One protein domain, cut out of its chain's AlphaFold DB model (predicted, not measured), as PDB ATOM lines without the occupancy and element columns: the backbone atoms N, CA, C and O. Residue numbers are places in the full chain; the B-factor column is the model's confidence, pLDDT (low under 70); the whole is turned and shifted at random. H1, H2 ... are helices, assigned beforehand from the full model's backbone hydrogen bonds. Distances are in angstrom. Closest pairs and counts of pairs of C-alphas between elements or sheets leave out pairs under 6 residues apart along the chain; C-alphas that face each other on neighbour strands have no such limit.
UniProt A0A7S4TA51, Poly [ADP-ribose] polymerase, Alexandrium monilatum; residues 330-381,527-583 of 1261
ATOM      1  N   PRO A 330      58.228  25.629  95.168       83.38
ATOM      2  CA  PRO A 330      57.817  25.764  93.763       83.38
ATOM      3  C   PRO A 330      58.677  26.722  92.926       83.38
ATOM      4  O   PRO A 330      59.020  26.407  91.790       83.38
ATOM      5  N   GLU A 331      59.093  27.848  93.507       84.94
ATOM      6  CA  GLU A 331      60.006  28.819  92.888       84.94
ATOM      7  C   GLU A 331      61.350  28.181  92.494       84.94
ATOM      8  O   GLU A 331      61.817  28.318  91.362       84.94
ATOM      9  N   LYS A 332      61.943  27.397  93.403       87.12
ATOM     10  CA  LYS A 332      63.190  26.672  93.144       87.12
ATOM     11  C   LYS A 332      63.005  25.535  92.138       87.12
ATOM     12  O   LYS A 332      63.926  25.263  91.375       87.12
ATOM     13  N   ALA A 333      61.831  24.904  92.081       86.00
ATOM     14  CA  ALA A 333      61.525  23.912  91.050       86.00
ATOM     15  C   ALA A 333      61.436  24.554  89.649       86.00
ATOM     16  O   ALA A 333      62.017  24.028  88.700       86.00
ATOM     17  N   ALA A 334      60.796  25.723  89.527       87.75
ATOM     18  CA  ALA A 334      60.758  26.491  88.281       87.75
ATOM     19  C   ALA A 334      62.163  26.946  87.840       87.75
ATOM     20  O   ALA A 334      62.518  26.817  86.667       87.75
ATOM     21  N   ALA A 335      63.001  27.392  88.783       89.62
ATOM     22  CA  ALA A 335      64.398  27.730  88.513       89.62
ATOM     23  C   ALA A 335      65.209  26.534  87.972       89.62
ATOM     24  O   ALA A 335      65.974  26.690  87.020       89.62
ATOM     25  N   VAL A 336      65.017  25.331  88.527       91.19
ATOM     26  CA  VAL A 336      65.675  24.106  88.038       91.19
ATOM     27  C   VAL A 336      65.228  23.739  86.624       91.19
ATOM     28  O   VAL A 336      66.067  23.319  85.830       91.19
ATOM     29  N   GLU A 337      63.956  23.930  86.266       91.12
ATOM     30  CA  GLU A 337      63.486  23.701  84.893       91.12
ATOM     31  C   GLU A 337      64.130  24.679  83.894       91.12
ATOM     32  O   GLU A 337      64.628  24.227  82.863       91.12
ATOM     33  N   VAL A 338      64.248  25.974  84.223       90.19
ATOM     34  CA  VAL A 338      64.965  26.961  83.382       90.19
ATOM     35  C   VAL A 338      66.450  26.605  83.237       90.19
ATOM     36  O   VAL A 338      66.979  26.612  82.125       90.19
ATOM     37  N   LEU A 339      67.124  26.230  84.331       88.81
ATOM     38  CA  LEU A 339      68.518  25.764  84.297       88.81
ATOM     39  C   LEU A 339      68.673  24.500  83.433       88.81
ATOM     40  O   LEU A 339      69.646  24.380  82.686       88.81
ATOM     41  N   CYS A 340      67.707  23.577  83.491       88.25
ATOM     42  CA  CYS A 340      67.682  22.384  82.648       88.25
ATOM     43  C   CYS A 340      67.461  22.720  81.171       88.25
ATOM     44  O   CYS A 340      68.166  22.159  80.338       88.25
ATOM     45  N   ASP A 341      66.514  23.595  80.826       88.25
ATOM     46  CA  ASP A 341      66.247  23.958  79.429       88.25
ATOM     47  C   ASP A 341      67.413  24.715  78.799       88.25
ATOM     48  O   ASP A 341      67.840  24.337  77.709       88.25
ATOM     49  N   VAL A 342      68.002  25.692  79.501       84.12
ATOM     50  CA  VAL A 342      69.203  26.386  79.013       84.12
ATOM     51  C   VAL A 342      70.346  25.387  78.827       84.12
ATOM     52  O   VAL A 342      70.878  25.283  77.726       84.12
ATOM     53  N   ALA A 343      70.680  24.566  79.828       83.06
ATOM     54  CA  ALA A 343      71.752  23.577  79.691       83.06
ATOM     55  C   ALA A 343      71.481  22.534  78.585       83.06
ATOM     56  O   ALA A 343      72.400  22.136  77.868       83.06
ATOM     57  N   LEU A 344      70.228  22.106  78.397       83.75
ATOM     58  CA  LEU A 344      69.834  21.212  77.304       83.75
ATOM     59  C   LEU A 344      69.858  21.910  75.939       83.75
ATOM     60  O   LEU A 344      70.093  21.230  74.944       83.75
ATOM     61  N   GLN A 345      69.655  23.226  75.867       82.56
ATOM     62  CA  GLN A 345      69.850  24.031  74.660       82.56
ATOM     63  C   GLN A 345      71.344  24.146  74.324       82.56
ATOM     64  O   GLN A 345      71.718  23.843  73.189       82.56
ATOM     65  N   CYS A 346      72.203  24.442  75.308       72.44
ATOM     66  CA  CYS A 346      73.666  24.434  75.164       72.44
ATOM     67  C   CYS A 346      74.194  23.067  74.696       72.44
ATOM     68  O   CYS A 346      75.065  22.991  73.839       72.44
ATOM     69  N   LEU A 347      73.632  21.969  75.220       76.00
ATOM     70  CA  LEU A 347      73.969  20.593  74.826       76.00
ATOM     71  C   LEU A 347      73.270  20.116  73.536       76.00
ATOM     72  O   LEU A 347      73.515  18.991  73.092       76.00
ATOM     73  N   ARG A 348      72.381  20.914  72.932       78.19
ATOM     74  CA  ARG A 348      71.791  20.634  71.610       78.19
ATOM     75  C   ARG A 348      72.582  21.347  70.526       78.19
ATOM     76  O   ARG A 348      73.096  20.674  69.634       78.19
ATOM     77  N   ALA A 349      72.680  22.668  70.646       63.75
ATOM     78  CA  ALA A 349      73.451  23.521  69.760       63.75
ATOM     79  C   ALA A 349      74.963  23.269  69.902       63.75
ATOM     80  O   ALA A 349      75.411  22.445  70.707       63.75
ATOM     81  N   ASP A 350      75.735  23.974  69.086       62.59
ATOM     82  CA  ASP A 350      77.190  24.019  69.184       62.59
ATOM     83  C   ASP A 350      77.628  25.350  69.831       62.59
ATOM     84  O   ASP A 350      76.791  26.221  70.118       62.59
ATOM     85  N   VAL A 351      78.932  25.494  70.101       57.22
ATOM     86  CA  VAL A 351      79.536  26.626  70.849       57.22
ATOM     87  C   VAL A 351      79.131  27.992  70.278       57.22
ATOM     88  O   VAL A 351      78.955  28.952  71.023       57.22
ATOM     89  N   ASP A 352      78.877  28.046  68.971       55.16
ATOM     90  CA  ASP A 352      78.236  29.132  68.221       55.16
ATOM     91  C   ASP A 352      77.104  29.866  68.960       55.16
ATOM     92  O   ASP A 352      77.004  31.089  68.868       55.16
ATOM     93  N   SER A 353      76.272  29.131  69.702       62.94
ATOM     94  CA  SER A 353      75.114  29.680  70.422       62.94
ATOM     95  C   SER A 353      75.446  30.331  71.772       62.94
ATOM     96  O   SER A 353      74.679  31.164  72.255       62.94
ATOM     97  N   ALA A 354      76.601  30.018  72.374       57.84
ATOM     98  CA  ALA A 354      77.036  30.598  73.651       57.84
ATOM     99  C   ALA A 354      77.167  32.126  73.585       57.84
ATOM    100  O   ALA A 354      76.911  32.837  74.557       57.84
ATOM    101  N   LEU A 355      77.538  32.619  72.403       61.19
ATOM    102  CA  LEU A 355      77.791  34.020  72.102       61.19
ATOM    103  C   LEU A 355      76.550  34.763  71.569       61.19
ATOM    104  O   LEU A 355      76.700  35.884  71.078       61.19
ATOM    105  N   SER A 356      75.353  34.159  71.605       67.25
ATOM    106  CA  SER A 356      74.163  34.680  70.911       67.25
ATOM    107  C   SER A 356      72.833  34.574  71.675       67.25
ATOM    108  O   SER A 356      71.782  34.583  71.036       67.25
ATOM    109  N   PHE A 357      72.835  34.473  73.008       69.81
ATOM    110  CA  PHE A 357      71.589  34.604  73.780       69.81
ATOM    111  C   PHE A 357      71.028  36.020  73.670       69.81
ATOM    112  O   PHE A 357      71.748  36.993  73.917       69.81
ATOM    113  N   ASP A 358      69.730  36.127  73.391       78.38
ATOM    114  CA  ASP A 358      68.992  37.371  73.563       78.38
ATOM    115  C   ASP A 358      68.919  37.787  75.044       78.38
ATOM    116  O   ASP A 358      69.173  37.014  75.973       78.38
ATOM    117  N   GLU A 359      68.576  39.051  75.261       74.75
ATOM    118  CA  GLU A 359      68.564  39.686  76.578       74.75
ATOM    119  C   GLU A 359      67.481  39.106  77.510       74.75
ATOM    120  O   GLU A 359      67.671  39.069  78.726       74.75
ATOM    121  N   GLY A 360      66.394  38.556  76.951       78.12
ATOM    122  CA  GLY A 360      65.338  37.873  77.699       78.12
ATOM    123  C   GLY A 360      65.787  36.511  78.228       78.12
ATOM    124  O   GLY A 360      65.622  36.228  79.415       78.12
ATOM    125  N   ALA A 361      66.431  35.695  77.391       77.62
ATOM    126  CA  ALA A 361      67.015  34.418  77.797       77.62
ATOM    127  C   ALA A 361      68.141  34.602  78.835       77.62
ATOM    128  O   ALA A 361      68.217  33.852  79.812       77.62
ATOM    129  N   GLN A 362      68.972  35.642  78.679       80.31
ATOM    130  CA  GLN A 362      69.956  36.026  79.696       80.31
ATOM    131  C   GLN A 362      69.284  36.395  81.026       80.31
ATOM    132  O   GLN A 362      69.722  35.930  82.079       80.31
ATOM    133  N   GLN A 363      68.224  37.207  80.997       82.00
ATOM    134  CA  GLN A 363      67.536  37.649  82.209       82.00
ATOM    135  C   GLN A 363      66.806  36.499  82.917       82.00
ATOM    136  O   GLN A 363      66.941  36.359  84.131       82.00
ATOM    137  N   ALA A 364      66.116  35.629  82.173       82.69
ATOM    138  CA  ALA A 364      65.478  34.429  82.714       82.69
ATOM    139  C   ALA A 364      66.492  33.514  83.424       82.69
ATOM    140  O   ALA A 364      66.222  33.012  84.518       82.69
ATOM    141  N   LEU A 365      67.689  33.355  82.848       83.44
ATOM    142  CA  LEU A 365      68.768  32.598  83.472       83.44
ATOM    143  C   LEU A 365      69.292  33.263  84.757       83.44
ATOM    144  O   LEU A 365      69.503  32.558  85.744       83.44
ATOM    145  N   ARG A 366      69.476  34.595  84.786       81.94
ATOM    146  CA  ARG A 366      69.870  35.309  86.020       81.94
ATOM    147  C   ARG A 366      68.826  35.133  87.122       81.94
ATOM    148  O   ARG A 366      69.198  34.830  88.253       81.94
ATOM    149  N   SER A 367      67.536  35.248  86.798       84.88
ATOM    150  CA  SER A 367      66.440  35.009  87.746       84.88
ATOM    151  C   SER A 367      66.452  33.578  88.296       84.88
ATOM    152  O   SER A 367      66.365  33.392  89.508       84.88
ATOM    153  N   ALA A 368      66.637  32.569  87.437       84.75
ATOM    154  CA  ALA A 368      66.747  31.175  87.863       84.75
ATOM    155  C   ALA A 368      67.990  30.922  88.738       84.75
ATOM    156  O   ALA A 368      67.903  30.242  89.761       84.75
ATOM    157  N   ALA A 369      69.139  31.507  88.389       80.25
ATOM    158  CA  ALA A 369      70.356  31.405  89.190       80.25
ATOM    159  C   ALA A 369      70.208  32.085  90.563       80.25
ATOM    160  O   ALA A 369      70.583  31.481  91.567       80.25
ATOM    161  N   LYS A 370      69.600  33.279  90.634       84.38
ATOM    162  CA  LYS A 370      69.304  33.975  91.899       84.38
ATOM    163  C   LYS A 370      68.382  33.141  92.794       84.38
ATOM    164  O   LYS A 370      68.729  32.888  93.945       84.38
ATOM    165  N   ALA A 371      67.274  32.624  92.259       85.44
ATOM    166  CA  ALA A 371      66.335  31.783  93.009       85.44
ATOM    167  C   ALA A 371      66.948  30.442  93.471       85.44
ATOM    168  O   ALA A 371      66.697  29.980  94.589       85.44
ATOM    169  N   TRP A 372      67.773  29.797  92.638       85.81
ATOM    170  CA  TRP A 372      68.380  28.510  92.985       85.81
ATOM    171  C   TRP A 372      69.576  28.657  93.940       85.81
ATOM    172  O   TRP A 372      69.558  28.064  95.026       85.81
ATOM    173  N   LEU A 373      70.574  29.467  93.563       81.06
ATOM    174  CA  LEU A 373      71.877  29.609  94.232       81.06
ATOM    175  C   LEU A 373      71.923  30.708  95.309       81.06
ATOM    176  O   LEU A 373      72.889  30.760  96.065       81.06
ATOM    177  N   GLY A 374      70.916  31.585  95.388       80.81
ATOM    178  CA  GLY A 374      70.903  32.723  96.318       80.81
ATOM    179  C   GLY A 374      71.831  33.874  95.914       80.81
ATOM    180  O   GLY A 374      72.193  34.690  96.754       80.81
ATOM    181  N   TRP A 375      72.260  33.931  94.649       80.19
ATOM    182  CA  TRP A 375      73.170  34.969  94.157       80.19
ATOM    183  C   TRP A 375      72.400  36.264  93.914       80.19
ATOM    184  O   TRP A 375      71.681  36.385  92.922       80.19
ATOM    185  N   GLU A 376      72.514  37.216  94.840       66.88
ATOM    186  CA  GLU A 376      71.717  38.440  94.772       66.88
ATOM    187  C   GLU A 376      72.137  39.369  93.630       66.88
ATOM    188  O   GLU A 376      71.254  39.895  92.946       66.88
ATOM    189  N   ASP A 377      73.444  39.470  93.387       62.81
ATOM    190  CA  ASP A 377      74.068  40.266  92.332       62.81
ATOM    191  C   ASP A 377      74.694  39.357  91.266       62.81
ATOM    192  O   ASP A 377      75.876  39.016  91.315       62.81
ATOM    193  N   VAL A 378      73.898  38.954  90.271       66.12
ATOM    194  CA  VAL A 378      74.429  38.341  89.042       66.12
ATOM    195  C   VAL A 378      74.647  39.461  88.017       66.12
ATOM    196  O   VAL A 378      73.656  40.002  87.519       66.12
ATOM    197  N   PRO A 379      75.898  39.842  87.690       61.97
ATOM    198  CA  PRO A 379      76.162  41.007  86.851       61.97
ATOM    199  C   PRO A 379      75.628  40.853  85.419       61.97
ATOM    200  O   PRO A 379      75.372  39.753  84.911       61.97
ATOM    201  N   ALA A 380      75.474  41.991  84.737       66.38
ATOM    202  CA  ALA A 380      75.193  42.010  83.308       66.38
ATOM    203  C   ALA A 380      76.346  41.332  82.547       66.38
ATOM    204  O   ALA A 380      77.514  41.619  82.803       66.38
ATOM    205  N   PHE A 381      76.021  40.432  81.614       69.75
ATOM    206  CA  PHE A 381      77.040  39.693  80.866       69.75
ATOM    207  C   PHE A 381      77.812  40.679  79.968       69.75
ATOM    208  O   PHE A 381      77.189  41.343  79.133       69.75
ATOM    209  N   PRO A 527      76.835  32.935  80.138       79.38
ATOM    210  CA  PRO A 527      75.571  32.268  80.457       79.38
ATOM    211  C   PRO A 527      75.730  30.747  80.630       79.38
ATOM    212  O   PRO A 527      75.010  30.127  81.409       79.38
ATOM    213  N   TRP A 528      76.686  30.127  79.931       79.19
ATOM    214  CA  TRP A 528      76.909  28.683  79.997       79.19
ATOM    215  C   TRP A 528      77.461  28.259  81.361       79.19
ATOM    216  O   TRP A 528      76.889  27.364  81.982       79.19
ATOM    217  N   ALA A 529      78.486  28.932  81.891       82.06
ATOM    218  CA  ALA A 529      79.005  28.630  83.228       82.06
ATOM    219  C   ALA A 529      77.943  28.797  84.320       82.06
ATOM    220  O   ALA A 529      77.839  27.939  85.199       82.06
ATOM    221  N   LEU A 530      77.121  29.850  84.240       83.06
ATOM    222  CA  LEU A 530      76.035  30.093  85.190       83.06
ATOM    223  C   LEU A 530      74.985  28.969  85.149       83.06
ATOM    224  O   LEU A 530      74.658  28.387  86.186       83.06
ATOM    225  N   ALA A 531      74.508  28.608  83.951       85.00
ATOM    226  CA  ALA A 531      73.522  27.543  83.765       85.00
ATOM    227  C   ALA A 531      74.039  26.173  84.225       85.00
ATOM    228  O   ALA A 531      73.341  25.439  84.924       85.00
ATOM    229  N   LEU A 532      75.279  25.831  83.867       86.62
ATOM    230  CA  LEU A 532      75.870  24.522  84.147       86.62
ATOM    231  C   LEU A 532      76.302  24.389  85.616       86.62
ATOM    232  O   LEU A 532      76.180  23.304  86.184       86.62
ATOM    233  N   SER A 533      76.720  25.480  86.267       84.50
ATOM    234  CA  SER A 533      76.983  25.504  87.715       84.50
ATOM    235  C   SER A 533      75.686  25.386  88.518       84.50
ATOM    236  O   SER A 533      75.607  24.566  89.432       84.50
ATOM    237  N   GLY A 534      74.641  26.128  88.127       87.31
ATOM    238  CA  GLY A 534      73.302  25.999  88.708       87.31
ATOM    239  C   GLY A 534      72.735  24.585  88.551       87.31
ATOM    240  O   GLY A 534      72.264  23.999  89.526       87.31
ATOM    241  N   LEU A 535      72.861  23.993  87.358       91.31
ATOM    242  CA  LEU A 535      72.446  22.615  87.101       91.31
ATOM    243  C   LEU A 535      73.271  21.592  87.897       91.31
ATOM    244  O   LEU A 535      72.697  20.646  88.426       91.31
ATOM    245  N   THR A 536      74.588  21.778  88.030       91.69
ATOM    246  CA  THR A 536      75.439  20.895  88.851       91.69
ATOM    247  C   THR A 536      74.977  20.917  90.310       91.69
ATOM    248  O   THR A 536      74.716  19.862  90.880       91.69
ATOM    249  N   ALA A 537      74.730  22.104  90.878       88.69
ATOM    250  CA  ALA A 537      74.170  22.238  92.223       88.69
ATOM    251  C   ALA A 537      72.762  21.614  92.353       88.69
ATOM    252  O   ALA A 537      72.439  21.025  93.382       88.69
ATOM    253  N   ALA A 538      71.923  21.701  91.315       89.94
ATOM    254  CA  ALA A 538      70.609  21.049  91.286       89.94
ATOM    255  C   ALA A 538      70.695  19.513  91.198       89.94
ATOM    256  O   ALA A 538      69.843  18.814  91.754       89.94
ATOM    257  N   LEU A 539      71.717  18.978  90.523       91.81
ATOM    258  CA  LEU A 539      72.007  17.545  90.455       91.81
ATOM    259  C   LEU A 539      72.558  17.023  91.784       91.81
ATOM    260  O   LEU A 539      72.064  16.009  92.272       91.81
ATOM    261  N   ASP A 540      73.502  17.727  92.410       87.62
ATOM    262  CA  ASP A 540      74.047  17.355  93.723       87.62
ATOM    263  C   ASP A 540      72.968  17.419  94.823       87.62
ATOM    264  O   ASP A 540      72.882  16.525  95.665       87.62
ATOM    265  N   ALA A 541      72.057  18.399  94.762       87.75
ATOM    266  CA  ALA A 541      70.878  18.476  95.634       87.75
ATOM    267  C   ALA A 541      69.788  17.424  95.326       87.75
ATOM    268  O   ALA A 541      68.813  17.307  96.070       87.75
ATOM    269  N   GLY A 542      69.902  16.669  94.224       89.94
ATOM    270  CA  GLY A 542      68.894  15.695  93.788       89.94
ATOM    271  C   GLY A 542      67.551  16.309  93.369       89.94
ATOM    272  O   GLY A 542      66.528  15.624  93.427       89.94
ATOM    273  N   ALA A 543      67.556  17.586  92.973       91.62
ATOM    274  CA  ALA A 543      66.374  18.391  92.661       91.62
ATOM    275  C   ALA A 543      65.948  18.339  91.182       91.62
ATOM    276  O   ALA A 543      64.805  18.668  90.869       91.62
ATOM    277  N   VAL A 544      66.832  17.915  90.271       93.00
ATOM    278  CA  VAL A 544      66.516  17.778  88.836       93.00
ATOM    279  C   VAL A 544      65.450  16.694  88.607       93.00
ATOM    280  O   VAL A 544      65.674  15.537  88.981       93.00
ATOM    281  N   PRO A 545      64.310  17.003  87.952       89.31
ATOM    282  CA  PRO A 545      63.252  16.019  87.735       89.31
ATOM    283  C   PRO A 545      63.691  14.817  86.874       89.31
ATOM    284  O   PRO A 545      64.474  14.983  85.933       89.31
ATOM    285  N   PRO A 546      63.159  13.596  87.103       86.88
ATOM    286  CA  PRO A 546      63.582  12.386  86.382       86.88
ATOM    287  C   PRO A 546      63.465  12.454  84.850       86.88
ATOM    288  O   PRO A 546      64.253  11.827  84.135       86.88
ATOM    289  N   ALA A 547      62.519  13.243  84.331       87.12
ATOM    290  CA  ALA A 547      62.393  13.517  82.901       87.12
ATOM    291  C   ALA A 547      63.603  14.298  82.352       87.12
ATOM    292  O   ALA A 547      64.137  13.948  81.298       87.12
ATOM    293  N   ARG A 548      64.089  15.307  83.091       92.44
ATOM    294  CA  ARG A 548      65.284  16.088  82.743       92.44
ATOM    295  C   ARG A 548      66.568  15.283  82.937       92.44
ATOM    296  O   ARG A 548      67.396  15.281  82.031       92.44
ATOM    297  N   LEU A 549      66.687  14.498  84.017       91.06
ATOM    298  CA  LEU A 549      67.792  13.537  84.201       91.06
ATOM    299  C   LEU A 549      67.940  12.600  82.994       91.06
ATOM    300  O   LEU A 549      69.050  12.358  82.524       91.06
ATOM    301  N   SER A 550      66.820  12.108  82.456       86.38
ATOM    302  CA  SER A 550      66.814  11.218  81.288       86.38
ATOM    303  C   SER A 550      67.280  11.924  80.006       86.38
ATOM    304  O   SER A 550      68.031  11.342  79.226       86.38
ATOM    305  N   GLN A 551      66.896  13.190  79.798       91.00
ATOM    306  CA  GLN A 551      67.371  14.000  78.665       91.00
ATOM    307  C   GLN A 551      68.865  14.349  78.785       91.00
ATOM    308  O   GLN A 551      69.590  14.292  77.793       91.00
ATOM    309  N   LEU A 552      69.350  14.656  79.992       91.06
ATOM    310  CA  LEU A 552      70.770  14.916  80.256       91.06
ATOM    311  C   LEU A 552      71.620  13.652  80.061       91.06
ATOM    312  O   LEU A 552      72.667  13.711  79.420       91.06
ATOM    313  N   ALA A 553      71.143  12.486  80.511       87.75
ATOM    314  CA  ALA A 553      71.806  11.200  80.284       87.75
ATOM    315  C   ALA A 553      71.948  10.863  78.787       87.75
ATOM    316  O   ALA A 553      73.005  10.404  78.358       87.75
ATOM    317  N   GLN A 554      70.935  11.170  77.966       88.62
ATOM    318  CA  GLN A 554      71.013  11.046  76.500       88.62
ATOM    319  C   GLN A 554      72.040  11.998  75.859       88.62
ATOM    320  O   GLN A 554      72.507  11.738  74.753       88.62
ATOM    321  N   ARG A 555      72.413  13.094  76.535       89.00
ATOM    322  CA  ARG A 555      73.419  14.069  76.074       89.00
ATOM    323  C   ARG A 555      74.780  13.919  76.760       89.00
ATOM    324  O   ARG A 555      75.679  14.708  76.477       89.00
ATOM    325  N   ARG A 556      74.982  12.875  77.576       87.12
ATOM    326  CA  ARG A 556      76.219  12.608  78.338       87.12
ATOM    327  C   ARG A 556      77.499  12.679  77.491       87.12
ATOM    328  O   ARG A 556      78.494  13.210  77.961       87.12
ATOM    329  N   GLN A 557      77.456  12.221  76.237       77.75
ATOM    330  CA  GLN A 557      78.591  12.294  75.300       77.75
ATOM    331  C   GLN A 557      78.963  13.730  74.882       77.75
ATOM    332  O   GLN A 557      80.140  14.003  74.667       77.75
ATOM    333  N   LYS A 558      77.991  14.656  74.793       80.94
ATOM    334  CA  LYS A 558      78.252  16.086  74.537       80.94
ATOM    335  C   LYS A 558      78.766  16.812  75.793       80.94
ATOM    336  O   LYS A 558      79.509  17.770  75.639       80.94
ATOM    337  N   ILE A 559      78.454  16.336  77.008       82.50
ATOM    338  CA  ILE A 559      79.022  16.878  78.266       82.50
ATOM    339  C   ILE A 559      80.550  16.674  78.318       82.50
ATOM    340  O   ILE A 559      81.270  17.520  78.833       82.50
ATOM    341  N   THR A 560      81.042  15.581  77.729       70.81
ATOM    342  CA  THR A 560      82.472  15.271  77.537       70.81
ATOM    343  C   THR A 560      83.015  15.711  76.167       70.81
ATOM    344  O   THR A 560      84.045  15.208  75.727       70.81
ATOM    345  N   GLY A 561      82.288  16.564  75.437       68.12
ATOM    346  CA  GLY A 561      82.625  16.986  74.074       68.12
ATOM    347  C   GLY A 561      83.483  18.254  74.014       68.12
ATOM    348  O   GLY A 561      83.576  19.008  74.979       68.12
ATOM    349  N   SER A 562      84.059  18.528  72.839       54.66
ATOM    350  CA  SER A 562      85.029  19.604  72.561       54.66
ATOM    351  C   SER A 562      84.453  21.036  72.539       54.66
ATOM    352  O   SER A 562      84.840  21.850  71.705       54.66
ATOM    353  N   GLY A 563      83.495  21.338  73.416       66.38
ATOM    354  CA  GLY A 563      82.874  22.661  73.571       66.38
ATOM    355  C   GLY A 563      82.581  23.048  75.024       66.38
ATOM    356  O   GLY A 563      81.945  24.071  75.268       66.38
ATOM    357  N   LEU A 564      83.021  22.227  75.981       73.19
ATOM    358  CA  LEU A 564      82.925  22.465  77.419       73.19
ATOM    359  C   LEU A 564      84.331  22.420  78.027       73.19
ATOM    360  O   LEU A 564      85.069  21.479  77.730       73.19
ATOM    361  N   PRO A 565      84.695  23.359  78.919       75.81
ATOM    362  CA  PRO A 565      85.877  23.215  79.756       75.81
ATOM    363  C   PRO A 565      85.839  21.898  80.521       75.81
ATOM    364  O   PRO A 565      84.836  21.590  81.176       75.81
ATOM    365  N   SER A 566      86.929  21.132  80.462       73.19
ATOM    366  CA  SER A 566      87.019  19.791  81.058       73.19
ATOM    367  C   SER A 566      86.589  19.789  82.526       73.19
ATOM    368  O   SER A 566      85.750  18.988  82.925       73.19
ATOM    369  N   HIS A 567      87.049  20.772  83.303       77.62
ATOM    370  CA  HIS A 567      86.737  20.901  84.724       77.62
ATOM    371  C   HIS A 567      85.236  21.124  85.028       77.62
ATOM    372  O   HIS A 567      84.767  20.748  86.107       77.62
ATOM    373  N   VAL A 568      84.468  21.705  84.096       80.06
ATOM    374  CA  VAL A 568      83.003  21.868  84.208       80.06
ATOM    375  C   VAL A 568      82.275  20.646  83.663       80.06
ATOM    376  O   VAL A 568      81.342  20.167  84.309       80.06
ATOM    377  N   GLY A 569      82.731  20.106  82.529       84.75
ATOM    378  CA  GLY A 569      82.231  18.853  81.962       84.75
ATOM    379  C   GLY A 569      82.305  17.711  82.974       84.75
ATOM    380  O   GLY A 569      81.288  17.086  83.261       84.75
ATOM    381  N   ASP A 570      83.461  17.510  83.606       81.81
ATOM    382  CA  ASP A 570      83.698  16.471  84.615       81.81
ATOM    383  C   ASP A 570      82.867  16.676  85.889       81.81
ATOM    384  O   ASP A 570      82.316  15.714  86.428       81.81
ATOM    385  N   ARG A 571      82.721  17.922  86.369       85.81
ATOM    386  CA  ARG A 571      81.856  18.234  87.524       85.81
ATOM    387  C   ARG A 571      80.393  17.904  87.232       85.81
ATOM    388  O   ARG A 571      79.773  17.173  88.005       85.81
ATOM    389  N   LEU A 572      79.869  18.377  86.102       90.25
ATOM    390  CA  LEU A 572      78.491  18.116  85.684       90.25
ATOM    391  C   LEU A 572      78.259  16.621  85.415       90.25
ATOM    392  O   LEU A 572      77.245  16.063  85.835       90.25
ATOM    393  N   LEU A 573      79.216  15.951  84.768       90.38
ATOM    394  CA  LEU A 573      79.198  14.514  84.503       90.38
ATOM    395  C   LEU A 573      79.173  13.701  85.799       90.38
ATOM    396  O   LEU A 573      78.440  12.714  85.877       90.38
ATOM    397  N   LYS A 574      79.949  14.101  86.812       89.62
ATOM    398  CA  LYS A 574      80.007  13.457  88.129       89.62
ATOM    399  C   LYS A 574      78.683  13.606  88.881       89.62
ATOM    400  O   LYS A 574      78.135  12.593  89.314       89.62
ATOM    401  N   ALA A 575      78.143  14.823  88.965       91.19
ATOM    402  CA  ALA A 575      76.853  15.097  89.605       91.19
ATOM    403  C   ALA A 575      75.696  14.363  88.894       91.19
ATOM    404  O   ALA A 575      74.869  13.713  89.535       91.19
ATOM    405  N   LEU A 576      75.684  14.362  87.555       93.00
ATOM    406  CA  LEU A 576      74.723  13.596  86.757       93.00
ATOM    407  C   LEU A 576      74.868  12.085  86.988       93.00
ATOM    408  O   LEU A 576      73.871  11.399  87.188       93.00
ATOM    409  N   THR A 577      76.097  11.561  86.997       87.38
ATOM    410  CA  THR A 577      76.371  10.130  87.222       87.38
ATOM    411  C   THR A 577      75.896   9.678  88.605       87.38
ATOM    412  O   THR A 577      75.354   8.581  88.716       87.38
ATOM    413  N   ALA A 578      76.005  10.526  89.634       87.69
ATOM    414  CA  ALA A 578      75.487  10.247  90.976       87.69
ATOM    415  C   ALA A 578      73.944  10.152  91.046       87.69
ATOM    416  O   ALA A 578      73.417   9.489  91.937       87.69
ATOM    417  N   GLN A 579      73.216  10.760  90.099       87.38
ATOM    418  CA  GLN A 579      71.751  10.668  89.982       87.38
ATOM    419  C   GLN A 579      71.275   9.576  88.998       87.38
ATOM    420  O   GLN A 579      70.072   9.433  88.756       87.38
ATOM    421  N   LEU A 580      72.190   8.786  88.422       83.19
ATOM    422  CA  LEU A 580      71.886   7.693  87.493       83.19
ATOM    423  C   LEU A 580      72.169   6.320  88.118       83.19
ATOM    424  O   LEU A 580      72.970   6.166  89.033       83.19
ATOM    425  N   CYS A 581      71.504   5.287  87.601       75.44
ATOM    426  CA  CYS A 581      71.701   3.912  88.047       75.44
ATOM    427  C   CYS A 581      73.162   3.459  87.813       75.44
ATOM    428  O   CYS A 581      73.589   3.423  86.653       75.44
ATOM    429  N   PRO A 582      73.908   3.019  88.848       65.62
ATOM    430  CA  PRO A 582      75.347   2.747  88.747       65.62
ATOM    431  C   PRO A 582      75.705   1.562  87.836       65.62
ATOM    432  O   PRO A 582      76.857   1.421  87.444       65.62
ATOM    433  N   ARG A 583      74.732   0.713  87.466       64.12
ATOM    434  CA  ARG A 583      74.943  -0.412  86.536       64.12
ATOM    435  C   ARG A 583      74.828  -0.048  85.057       64.12
ATOM    436  O   ARG A 583      75.525  -0.649  84.251       64.12
TER     437      ARG A 583
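AT A GLANCE: This is residues 330 to 381 and 527 to 583 of the 1261 residues of the protein "Poly [ADP-ribose] polymerase" of Alexandrium monilatum (UniProt A0A7S4TA51). Three helices, H2, H3 and H6, stand side by side in a row, with H3 in the middle, and H1 crosses over H2 and H3 on one side of that row. H4 lies on the same side as H1, nearly in line with its direction, while the very short H5 packs on H6. The row follows the longest axis, with the residues before the cut near one end and the last printed residues at the other. The printed part has 109 residues with six named helices, H1 to H6 in chain order, and no named strand; its class is all helix. It is compact, with a radius of gyration of the C-alphas of 13.1 A and spans of 42 by 33 by 22 A.

IN THESE COORDINATES: H1, residues 330 to 346, begins with C-alpha 330 at (57.817, 25.764, 93.763) and is 24.5 A long. H2, residues 359 to 373, is 20.6 A long. After the cut comes H3, residues 527 to 540, 20.0 A long, with C-alpha 527 at (75.571, 32.268, 80.457). H4, residues 546 to 554, is 12.4 A long, and H5, residues 556 to 559, is 5.1 A long. H6, residues 566 to 578, is 18.0 A long and ends with C-alpha 578 at (75.487, 10.247, 90.976).

HOW THE PARTS SIT: The helix packing is part aligned, part crossed: leaving out the pair of H5, which has four residues, with H6, three of the other six touching pairs are at a shallow tilt. H1 touches H2 at a steep tilt of 51 degrees, opposite ways; their closest C-alphas, those of Ala 335 and Ala 368, are 4.2 A apart. H1 also touches H3 at a steep tilt of 55 degrees, opposite ways, closest at the C-alphas of Leu 339 and Ala 531, 5.3 A. H2 and H3 touch at a shallow tilt of 30 degrees, the same way, with the C-alphas of Ala 369 and Gly 534 closest at 6.2 A. H3 and H6 touch at a shallow tilt of 30 degrees, the same way, closest at the C-alphas of Thr 536 and Leu 572, 5.2 A. H4 only just touches H1, through residues 340 to 344 of H1 alone, with 3 pairs of C-alphas within 8 A, at a shallow tilt of 16 degrees, the same way; the closest are those of Cys 340 and Arg 548, 6.7 A. H4 also only just touches H6, with 3 pairs within 8 A, through Leu 576 of H6 alone; its C-alpha is 7.4 A from that of Leu 549, the closest pair. H5 touches residues 569 to 573 of H6 alone, closest at the C-alphas of Ile 559 and Gly 569, 5.3 A. H2 and H6 are apart. In H1, H2, H3, H4 and H6 every O i to N i+4 pair is within hydrogen-bond range; H5 is too short for such a pair, and its one O i to N i+3 pair is within range.

THE WHOLE: The C-alphas farthest apart, those of Ala 380 and Arg 583, are 42.5 A apart. Residues 382 to 526 are not printed, and C-alphas 381 and 527 are 7.6 A apart across the cut. H1 to H2 is a long link, residues 347 to 358. Mean pLDDT of the printed part is 80.8, with residues 349 to 357, 376 to 381, 561 to 563 and 582 to 583 under 70.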